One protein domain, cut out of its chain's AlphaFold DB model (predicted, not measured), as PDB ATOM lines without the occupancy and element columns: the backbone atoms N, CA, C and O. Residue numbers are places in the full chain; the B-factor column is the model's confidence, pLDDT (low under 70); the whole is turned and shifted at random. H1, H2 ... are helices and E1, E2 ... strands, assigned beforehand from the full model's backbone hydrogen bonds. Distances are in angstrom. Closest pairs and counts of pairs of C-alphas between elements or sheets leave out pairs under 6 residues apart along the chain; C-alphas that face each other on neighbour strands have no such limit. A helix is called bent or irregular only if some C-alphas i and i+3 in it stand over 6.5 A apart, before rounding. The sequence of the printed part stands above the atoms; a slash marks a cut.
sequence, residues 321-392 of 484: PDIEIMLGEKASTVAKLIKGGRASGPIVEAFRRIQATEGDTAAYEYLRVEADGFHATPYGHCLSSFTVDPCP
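What this domain is: This is residues 321 to 392 of the 484 residues of an uncharacterized protein of Burkholderia sp. Ch1-1 (UniProt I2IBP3). Two helices, H2 and H3, form a helical hairpin side by side, and a sharply kinked helix, H1, packs on H3, which lies between H1 and H2. Where H3 ends, the chain runs straight into a small two-stranded hairpin, E1 and E2, at one end of the helical part, and residues 384 to 392 follow it as a tail with no named element. The printed part has 72 residues, with three named helices and then two named strands in the order H1, H2, H3, E1, E2; the sheet, E1 - E2, is antiparallel and the class is mostly helix. The whole is compact, with a radius of gyration of the C-alphas of 11.9 A, and spans 35 by 25 by 23 A.

How they stand to each other: Strands E1, residues 374 to 377, and E2, residues 380 to 383, form an antiparallel hairpin, with 157 degrees between their directions. N 375 and O 382 are within hydrogen-bond range at 2.9 A, as are N 377 and O 380 at 2.8 A. H3, residues 360 to 373, comes closest to E2 with the C-alphas of Gly 373 and Leu 383, 5.7 A apart. H2, residues 346 to 358, touches H3, the closest C-alphas being those of Gln 355 and Ala 363 at 5.0 A; the two form a helical hairpin, running opposite ways at a shallow tilt of 17 degrees. H1, residues 321 to 339, touches H3 with 17 pairs of C-alphas within 8 A, the closest being those of Leu 327 and Arg 368 at 5.0 A. Their lines are only just about perpendicular, at 71 degrees. H1 and H2 are close but not clearly touching, the closest C-alphas being those of Ile 338 and Val 348 at 6.5 A. H1 and E2 are apart, and so are H2 and E1. Every O i to N i+4 pair is within hydrogen-bond range in H2, against 12 of 15 in H1 and 8 of 10 in H3.

Where its parts are: E1 is 9.8 A long and E2 10.1 A, ending at C-alpha 383 (336.634, 404.719, 309.358). H3 is 19.9 A long and irregular, with C-alphas 369 and 372 7.0 A apart. H2 is 17.4 A long and begins at C-alpha 346 (333.039, 399.164, 310.448). H1 begins at C-alpha 321 (357.511, 393.067, 304.926) and is 15.4 A from first to last C-alpha; it has a kink of 123 degrees near residue 329 and is irregular, with C-alphas 326 and 329 9.5 A apart.

The domain as a whole: The two C-alphas farthest apart are those of Pro 321 and Pro 392, at 37.4 A. The printed part has no cut. The link from H1 to H2 is short, with 6 residues, and the other links are tight. The mean pLDDT of the printed part is 78.5; residues 344 to 345, 372 to 373, 383 to 390 and 392 are under 70.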
ATOM      1  N   PRO A 321     357.070 392.117 305.954       80.12
ATOM      2  CA  PRO A 321     357.511 393.067 304.926       80.12
ATOM      3  C   PRO A 321     356.791 392.915 303.580       80.12
ATOM      4  O   PRO A 321     356.524 393.895 302.890       80.12
ATOM      5  N   ASP A 322     356.450 391.684 303.208       83.06
ATOM      6  CA  ASP A 322     355.661 391.353 302.023       83.06
ATOM      7  C   ASP A 322     354.235 391.919 302.095       83.06
ATOM      8  O   ASP A 322     353.728 392.457 301.108       83.06
ATOM      9  N   ILE A 323     353.619 391.876 303.278       83.38
ATOM     10  CA  ILE A 323     352.304 392.464 303.543       83.38
ATOM     11  C   ILE A 323     352.377 393.994 303.576       83.38
ATOM     12  O   ILE A 323     351.504 394.653 303.015       83.38
ATOM     13  N   GLU A 324     353.411 394.582 304.180       82.06
ATOM     14  CA  GLU A 324     353.581 396.041 304.238       82.06
ATOM     15  C   GLU A 324     353.752 396.642 302.830       82.06
ATOM     16  O   GLU A 324     353.107 397.637 302.486       82.06
ATOM     17  N   ILE A 325     354.523 395.972 301.962       83.19
ATOM     18  CA  ILE A 325     354.648 396.331 300.539       83.19
ATOM     19  C   ILE A 325     353.295 396.223 299.822       83.19
ATOM     20  O   ILE A 325     352.946 397.098 299.031       83.19
ATOM     21  N   MET A 326     352.527 395.162 300.091       85.19
ATOM     22  CA  MET A 326     351.212 394.948 299.479       85.19
ATOM     23  C   MET A 326     350.188 396.017 299.902       85.19
ATOM     24  O   MET A 326     349.374 396.449 299.086       85.19
ATOM     25  N   LEU A 327     350.210 396.435 301.168       83.81
ATOM     26  CA  LEU A 327     349.276 397.402 301.747       83.81
ATOM     27  C   LEU A 327     349.559 398.846 301.303       83.81
ATOM     28  O   LEU A 327     348.629 399.636 301.143       83.81
ATOM     29  N   GLY A 328     350.830 399.210 301.118       82.12
ATOM     30  CA  GLY A 328     351.229 400.609 300.956       82.12
ATOM     31  C   GLY A 328     351.085 401.416 302.256       82.12
ATOM     32  O   GLY A 328     350.630 400.911 303.282       82.12
ATOM     33  N   GLU A 329     351.484 402.691 302.240       76.94
ATOM     34  CA  GLU A 329     351.673 403.511 303.454       76.94
ATOM     35  C   GLU A 329     350.392 403.695 304.297       76.94
ATOM     36  O   GLU A 329     350.379 403.431 305.504       76.94
ATOM     37  N   LYS A 330     349.280 404.095 303.663       72.94
ATOM     38  CA  LYS A 330     348.007 404.332 304.365       72.94
ATOM     39  C   LYS A 330     347.421 403.052 304.957       72.94
ATOM     40  O   LYS A 330     347.101 403.029 306.144       72.94
ATOM     41  N   ALA A 331     347.300 401.981 304.169       82.56
ATOM     42  CA  ALA A 331     346.708 400.739 304.662       82.56
ATOM     43  C   ALA A 331     347.603 400.048 305.703       82.56
ATOM     44  O   ALA A 331     347.082 399.452 306.645       82.56
ATOM     45  N   SER A 332     348.929 400.212 305.616       84.25
ATOM     46  CA  SER A 332     349.865 399.766 306.659       84.25
ATOM     47  C   SER A 332     349.663 400.523 307.971       84.25
ATOM     48  O   SER A 332     349.647 399.913 309.038       84.25
ATOM     49  N   THR A 333     349.423 401.834 307.911       79.81
ATOM     50  CA  THR A 333     349.103 402.638 309.101       79.81
ATOM     51  C   THR A 333     347.804 402.167 309.757       79.81
ATOM     52  O   THR A 333     347.763 401.953 310.969       79.81
ATOM     53  N   VAL A 334     346.749 401.929 308.967       80.56
ATOM     54  CA  VAL A 334     345.475 401.400 309.486       80.56
ATOM     55  C   VAL A 334     345.657 399.993 310.065       80.56
ATOM     56  O   VAL A 334     345.121 399.701 311.133       80.56
ATOM     57  N   ALA A 335     346.461 399.135 309.434       85.50
ATOM     58  CA  ALA A 335     346.779 397.807 309.956       85.50
ATOM     59  C   ALA A 335     347.480 397.881 311.321       85.50
ATOM     60  O   ALA A 335     347.090 397.169 312.249       85.50
ATOM     61  N   LYS A 336     348.470 398.774 311.466       85.25
ATOM     62  CA  LYS A 336     349.168 399.025 312.736       85.25
ATOM     63  C   LYS A 336     348.192 399.539 313.801       85.25
ATOM     64  O   LYS A 336     348.167 399.006 314.907       85.25
ATOM     65  N   LEU A 337     347.304 400.476 313.453       80.44
ATOM     66  CA  LEU A 337     346.263 400.985 314.358       80.44
ATOM     67  C   LEU A 337     345.294 399.883 314.821       80.44
ATOM     68  O   LEU A 337     344.960 399.816 316.004       80.44
ATOM     69  N   ILE A 338     344.857 398.998 313.917       82.50
ATOM     70  CA  ILE A 338     343.965 397.872 314.240       82.50
ATOM     71  C   ILE A 338     344.659 396.875 315.172       82.50
ATOM     72  O   ILE A 338     344.075 396.472 316.183       82.50
ATOM     73  N   LYS A 339     345.897 396.492 314.841       81.75
ATOM     74  CA  LYS A 339     346.698 395.526 315.605       81.75
ATOM     75  C   LYS A 339     347.086 396.068 316.984       81.75
ATOM     76  O   LYS A 339     347.081 395.311 317.949       81.75
ATOM     77  N   GLY A 340     347.324 397.375 317.090       76.19
ATOM     78  CA  GLY A 340     347.568 398.082 318.351       76.19
ATOM     79  C   GLY A 340     346.305 398.406 319.155       76.19
ATOM     80  O   GLY A 340     346.406 399.005 320.220       76.19
ATOM     81  N   GLY A 341     345.107 398.066 318.661       75.12
ATOM     82  CA  GLY A 341     343.843 398.377 319.339       75.12
ATOM     83  C   GLY A 341     343.515 399.875 319.410       75.12
ATOM     84  O   GLY A 341     342.656 400.277 320.187       75.12
ATOM     85  N   ARG A 342     344.174 400.703 318.593       73.06
ATOM     86  CA  ARG A 342     344.047 402.170 318.570       73.06
ATOM     87  C   ARG A 342     342.971 402.674 317.596       73.06
ATOM     88  O   ARG A 342     342.820 403.879 317.411       73.06
ATOM     89  N   ALA A 343     342.226 401.767 316.966       73.31
ATOM     90  CA  ALA A 343     341.157 402.084 316.027       73.31
ATOM     91  C   ALA A 343     339.939 401.168 316.212       73.31
ATOM     92  O   ALA A 343     340.079 399.959 316.403       73.31
ATOM     93  N   SER A 344     338.742 401.738 316.066       69.56
ATOM     94  CA  SER A 344     337.481 401.002 315.948       69.56
ATOM     95  C   SER A 344     336.595 401.594 314.857       69.56
ATOM     96  O   SER A 344     336.661 402.775 314.540       69.56
ATOM     97  N   GLY A 345     335.754 400.763 314.244       69.38
ATOM     98  CA  GLY A 345     334.912 401.194 313.126       69.38
ATOM     99  C   GLY A 345     334.451 400.013 312.276       69.38
ATOM    100  O   GLY A 345     334.918 398.896 312.521       69.38
ATOM    101  N   PRO A 346     333.541 400.229 311.315       71.69
ATOM    102  CA  PRO A 346     333.039 399.164 310.448       71.69
ATOM    103  C   PRO A 346     334.159 398.429 309.702       71.69
ATOM    104  O   PRO A 346     334.133 397.204 309.617       71.69
ATOM    105  N   ILE A 347     335.191 399.160 309.256       77.69
ATOM    106  CA  ILE A 347     336.386 398.582 308.619       77.69
ATOM    107  C   ILE A 347     337.143 397.664 309.588       77.69
ATOM    108  O   ILE A 347     337.560 396.574 309.210       77.69
ATOM    109  N   VAL A 348     337.286 398.055 310.858       82.00
ATOM    110  CA  VAL A 348     337.987 397.249 311.875       82.00
ATOM    111  C   VAL A 348     337.205 395.983 312.220       82.00
ATOM    112  O   VAL A 348     337.788 394.909 312.354       82.00
ATOM    113  N   GLU A 349     335.882 396.089 312.351       82.25
ATOM    114  CA  GLU A 349     335.003 394.940 312.599       82.25
ATOM    115  C   GLU A 349     335.013 393.965 311.421       82.25
ATOM    116  O   GLU A 349     335.119 392.756 311.627       82.25
ATOM    117  N   ALA A 350     334.947 394.478 310.190       83.69
ATOM    118  CA  ALA A 350     335.048 393.671 308.982       83.69
ATOM    119  C   ALA A 350     336.425 393.008 308.863       83.69
ATOM    120  O   ALA A 350     336.474 391.801 308.642       83.69
ATOM    121  N   PHE A 351     337.513 393.746 309.104       88.94
ATOM    122  CA  PHE A 351     338.874 393.206 309.127       88.94
ATOM    123  C   PHE A 351     338.992 392.047 310.120       88.94
ATOM    124  O   PHE A 351     339.392 390.955 309.736       88.94
ATOM    125  N   ARG A 352     338.579 392.245 311.381       88.19
ATOM    126  CA  ARG A 352     338.642 391.200 312.419       88.19
ATOM    127  C   ARG A 352     337.762 389.997 312.087       88.19
ATOM    128  O   ARG A 352     338.144 388.865 312.370       88.19
ATOM    129  N   ARG A 353     336.590 390.224 311.484       91.25
ATOM    130  CA  ARG A 353     335.701 389.148 311.034       91.25
ATOM    131  C   ARG A 353     336.353 388.324 309.926       91.25
ATOM    132  O   ARG A 353     336.416 387.113 310.076       91.25
ATOM    133  N   ILE A 354     336.861 388.971 308.874       90.12
ATOM    134  CA  ILE A 354     337.541 388.313 307.744       90.12
ATOM    135  C   ILE A 354     338.789 387.582 308.242       90.12
ATOM    136  O   ILE A 354     339.007 386.430 307.889       90.12
ATOM    137  N   GLN A 355     339.558 388.197 309.140       91.19
ATOM    138  CA  GLN A 355     340.716 387.563 309.763       91.19
ATOM    139  C   GLN A 355     340.330 386.261 310.480       91.19
ATOM    140  O   GLN A 355     341.010 385.249 310.337       91.19
ATOM    141  N   ALA A 356     339.210 386.265 311.210       90.38
ATOM    142  CA  ALA A 356     338.721 385.093 311.926       90.38
ATOM    143  C   ALA A 356     338.127 384.007 311.009       90.38
ATOM    144  O   ALA A 356     338.188 382.830 311.361       90.38
ATOM    145  N   THR A 357     337.529 384.372 309.869       92.50
ATOM    146  CA  THR A 357     336.836 383.424 308.976       92.50
ATOM    147  C   THR A 357     337.689 382.926 307.811       92.50
ATOM    148  O   THR A 357     337.532 381.784 307.391       92.50
ATOM    149  N   GLU A 358     338.570 383.771 307.282       91.38
ATOM    150  CA  GLU A 358     339.272 383.591 306.001       91.38
ATOM    151  C   GLU A 358     340.800 383.748 306.124       91.38
ATOM    152  O   GLU A 358     341.533 383.404 305.196       91.38
ATOM    153  N   GLY A 359     341.296 384.194 307.283       87.94
ATOM    154  CA  GLY A 359     342.722 384.297 307.600       87.94
ATOM    155  C   GLY A 359     343.345 385.666 307.310       87.94
ATOM    156  O   GLY A 359     342.727 386.563 306.732       87.94
ATOM    157  N   ASP A 360     344.602 385.828 307.732       85.06
ATOM    158  CA  ASP A 360     345.317 387.113 307.715       85.06
ATOM    159  C   ASP A 360     345.465 387.702 306.306       85.06
ATOM    160  O   ASP A 360     345.248 388.896 306.114       85.06
ATOM    161  N   THR A 361     345.786 386.876 305.303       86.31
ATOM    162  CA  THR A 361     345.972 387.338 303.917       86.31
ATOM    163  C   THR A 361     344.706 387.996 303.368       86.31
ATOM    164  O   THR A 361     344.775 389.110 302.855       86.31
ATOM    165  N   ALA A 362     343.541 387.363 303.551       86.75
ATOM    166  CA  ALA A 362     342.259 387.908 303.107       86.75
ATOM    167  C   ALA A 362     341.896 389.206 303.853       86.75
ATOM    168  O   ALA A 362     341.387 390.156 303.258       86.75
ATOM    169  N   ALA A 363     342.210 389.286 305.151       89.25
ATOM    170  CA  ALA A 363     341.974 390.488 305.946       89.25
ATOM    171  C   ALA A 363     342.840 391.671 305.479       89.25
ATOM    172  O   ALA A 363     342.351 392.798 305.370       89.25
ATOM    173  N   TYR A 364     344.114 391.427 305.160       89.12
ATOM    174  CA  TYR A 364     345.001 392.454 304.617       89.12
ATOM    175  C   TYR A 364     344.622 392.865 303.189       89.12
ATOM    176  O   TYR A 364     344.681 394.053 302.876       89.12
ATOM    177  N   GLU A 365     344.176 391.940 302.335       87.19
ATOM    178  CA  GLU A 365     343.655 392.275 301.002       87.19
ATOM    179  C   GLU A 365     342.405 393.159 301.075       87.19
ATOM    180  O   GLU A 365     342.310 394.145 300.343       87.19
ATOM    181  N   TYR A 366     341.485 392.855 301.997       87.94
ATOM    182  CA  TYR A 366     340.342 393.713 302.307       87.94
ATOM    183  C   TYR A 366     340.800 395.116 302.721       87.94
ATOM    184  O   TYR A 366     340.333 396.120 302.181       87.94
ATOM    185  N   LEU A 367     341.766 395.195 303.640       86.56
ATOM    186  CA  LEU A 367     342.259 396.471 304.140       86.56
ATOM    187  C   LEU A 367     342.949 397.297 303.052       86.56
ATOM    188  O   LEU A 367     342.777 398.510 303.015       86.56
ATOM    189  N   ARG A 368     343.686 396.655 302.142       85.25
ATOM    190  CA  ARG A 368     344.322 397.316 300.993       85.25
ATOM    191  C   ARG A 368     343.311 398.074 300.126       85.25
ATOM    192  O   ARG A 368     343.667 399.088 299.539       85.25
ATOM    193  N   VAL A 369     342.081 397.569 300.022       82.00
ATOM    194  CA  VAL A 369     341.007 398.188 299.230       82.00
ATOM    195  C   VAL A 369     340.253 399.241 300.041       82.00
ATOM    196  O   VAL A 369     339.974 400.321 299.534       82.00
ATOM    197  N   GLU A 370     339.948 398.955 301.305       79.38
ATOM    198  CA  GLU A 370     339.055 399.796 302.115       79.38
ATOM    199  C   GLU A 370     339.769 400.872 302.945       79.38
ATOM    200  O   GLU A 370     339.121 401.778 303.470       79.38
ATOM    201  N   ALA A 371     341.099 400.816 303.079       72.12
ATOM    202  CA  ALA A 371     341.858 401.779 303.883       72.12
ATOM    203  C   ALA A 371     341.787 403.220 303.360       72.12
ATOM    204  O   ALA A 371     342.036 404.144 304.135       72.12
ATOM    205  N   ASP A 372     341.397 403.441 302.102       66.62
ATOM    206  CA  ASP A 372     341.110 404.786 301.583       66.62
ATOM    207  C   ASP A 372     339.901 405.446 302.275       66.62
ATOM    208  O   ASP A 372     339.776 406.671 302.269       66.62
ATOM    209  N   GLY A 373     339.057 404.671 302.965       64.12
ATOM    210  CA  GLY A 373     338.024 405.187 303.864       64.12
ATOM    211  C   GLY A 373     338.560 405.837 305.147       64.12
ATOM    212  O   GLY A 373     337.822 406.536 305.845       64.12
ATOM    213  N   PHE A 374     339.839 405.651 305.485       71.81
ATOM    214  CA  PHE A 374     340.423 406.228 306.692       71.81
ATOM    215  C   PHE A 374     340.698 407.727 306.536       71.81
ATOM    216  O   PHE A 374     341.519 408.153 305.724       71.81
ATOM    217  N   HIS A 375     340.058 408.528 307.388       71.69
ATOM    218  CA  HIS A 375     340.256 409.973 307.440       71.69
ATOM    219  C   HIS A 375     340.639 410.412 308.852       71.69
ATOM    220  O   HIS A 375     339.888 410.208 309.811       71.69
ATOM    221  N   ALA A 376     341.789 411.073 308.976       70.69
ATOM    222  CA  ALA A 376     342.155 411.782 310.193       70.69
ATOM    223  C   ALA A 376     341.395 413.112 310.264       70.69
ATOM    224  O   ALA A 376     341.414 413.910 309.327       70.69
ATOM    225  N   THR A 377     340.713 413.348 311.381       74.00
ATOM    226  CA  THR A 377     340.025 414.610 311.673       74.00
ATOM    227  C   THR A 377     340.708 415.301 312.856       74.00
ATOM    228  O   THR A 377     341.352 414.622 313.656       74.00
ATOM    229  N   PRO A 378     340.508 416.616 313.061       76.94
ATOM    230  CA  PRO A 378     341.055 417.334 314.221       76.94
ATOM    231  C   PRO A 378     340.563 416.845 315.596       76.94
ATOM    232  O   PRO A 378     340.967 417.408 316.615       76.94
ATOM    233  N   TYR A 379     339.635 415.883 315.628       82.62
ATOM    234  CA  TYR A 379     338.927 415.421 316.823       82.62
ATOM    235  C   TYR A 379     338.967 413.893 317.000       82.62
ATOM    236  O   TYR A 379     338.459 413.388 317.996       82.62
ATOM    237  N   GLY A 380     339.541 413.155 316.046       81.81
ATOM    238  CA  GLY A 380     339.574 411.692 316.041       81.81
ATOM    239  C   GLY A 380     339.691 411.110 314.631       81.81
ATOM    240  O   GLY A 380     339.991 411.834 313.681       81.81
ATOM    241  N   HIS A 381     339.420 409.817 314.469       80.44
ATOM    242  CA  HIS A 381     339.477 409.149 313.162       80.44
ATOM    243  C   HIS A 381     338.083 408.772 312.658       80.44
ATOM    244  O   HIS A 381     337.235 408.350 313.441       80.44
ATOM    245  N   CYS A 382     337.864 408.889 311.348       77.38
ATOM    246  CA  CYS A 382     336.703 408.330 310.663       77.38
ATOM    247  C   CYS A 382     337.136 407.097 309.865       77.38
ATOM    248  O   CYS A 382     338.121 407.146 309.129       77.38
ATOM    249  N   LEU A 383     336.389 406.005 310.020       67.88
ATOM    250  CA  LEU A 383     336.634 404.719 309.358       67.88
ATOM    251  C   LEU A 383     335.444 404.291 308.484       67.88
ATOM    252  O   LEU A 383     335.117 403.108 308.397       67.88
ATOM    253  N   SER A 384     334.775 405.266 307.868       67.44
ATOM    254  CA  SER A 384     333.731 405.021 306.873       67.44
ATOM    255  C   SER A 384     334.344 405.006 305.475       67.44
ATOM    256  O   SER A 384     335.121 405.892 305.134       67.44
ATOM    257  N   SER A 385     333.985 404.022 304.653       60.91
ATOM    258  CA  SER A 385     334.442 403.946 303.262       60.91
ATOM    259  C   SER A 385     333.716 405.004 302.419       60.91
ATOM    260  O   SER A 385     332.503 404.921 302.229       60.91
ATOM    261  N   PHE A 386     334.437 406.035 301.965       60.66
ATOM    262  CA  PHE A 386     333.927 407.069 301.058       60.66
ATOM    263  C   PHE A 386     334.539 406.837 299.680       60.66
ATOM    264  O   PHE A 386     335.608 407.357 299.376       60.66
ATOM    265  N   THR A 387     333.902 406.037 298.831       51.25
ATOM    266  CA  THR A 387     334.467 405.767 297.503       51.25
ATOM    267  C   THR A 387     334.250 406.909 296.507       51.25
ATOM    268  O   THR A 387     334.876 406.887 295.451       51.25
ATOM    269  N   VAL A 388     333.396 407.910 296.803       49.44
ATOM    270  CA  VAL A 388     333.047 408.949 295.809       49.44
ATOM    271  C   VAL A 388     332.728 410.357 296.364       49.44
ATOM    272  O   VAL A 388     332.999 411.314 295.651       49.44
ATOM    273  N   ASP A 389     332.255 410.546 297.609       54.16
ATOM    274  CA  ASP A 389     331.884 411.884 298.134       54.16
ATOM    275  C   ASP A 389     332.350 412.138 299.588       54.16
ATOM    276  O   ASP A 389     332.183 411.263 300.444       54.16
ATOM    277  N   PRO A 390     332.903 413.329 299.916       61.53
ATOM    278  CA  PRO A 390     333.252 413.692 301.289       61.53
ATOM    279  C   PRO A 390     331.998 413.867 302.157       61.53
ATOM    280  O   PRO A 390     330.956 414.328 301.694       61.53
ATOM    281  N   CYS A 391     332.110 413.545 303.451       71.56
ATOM    282  CA  CYS A 391     331.004 413.672 304.404       71.56
ATOM    283  C   CYS A 391     330.395 415.097 304.390       71.56
ATOM    284  O   CYS A 391     331.126 416.067 304.629       71.56
ATOM    285  N   PRO A 392     329.067 415.247 304.200       69.56
ATOM    286  CA  PRO A 392     328.422 416.558 304.058       69.56
ATOM    287  C   PRO A 392     328.430 417.392 305.352       69.56
ATOM    288  O   PRO A 392     328.183 418.596 305.320       69.56
TER     289      PRO A 392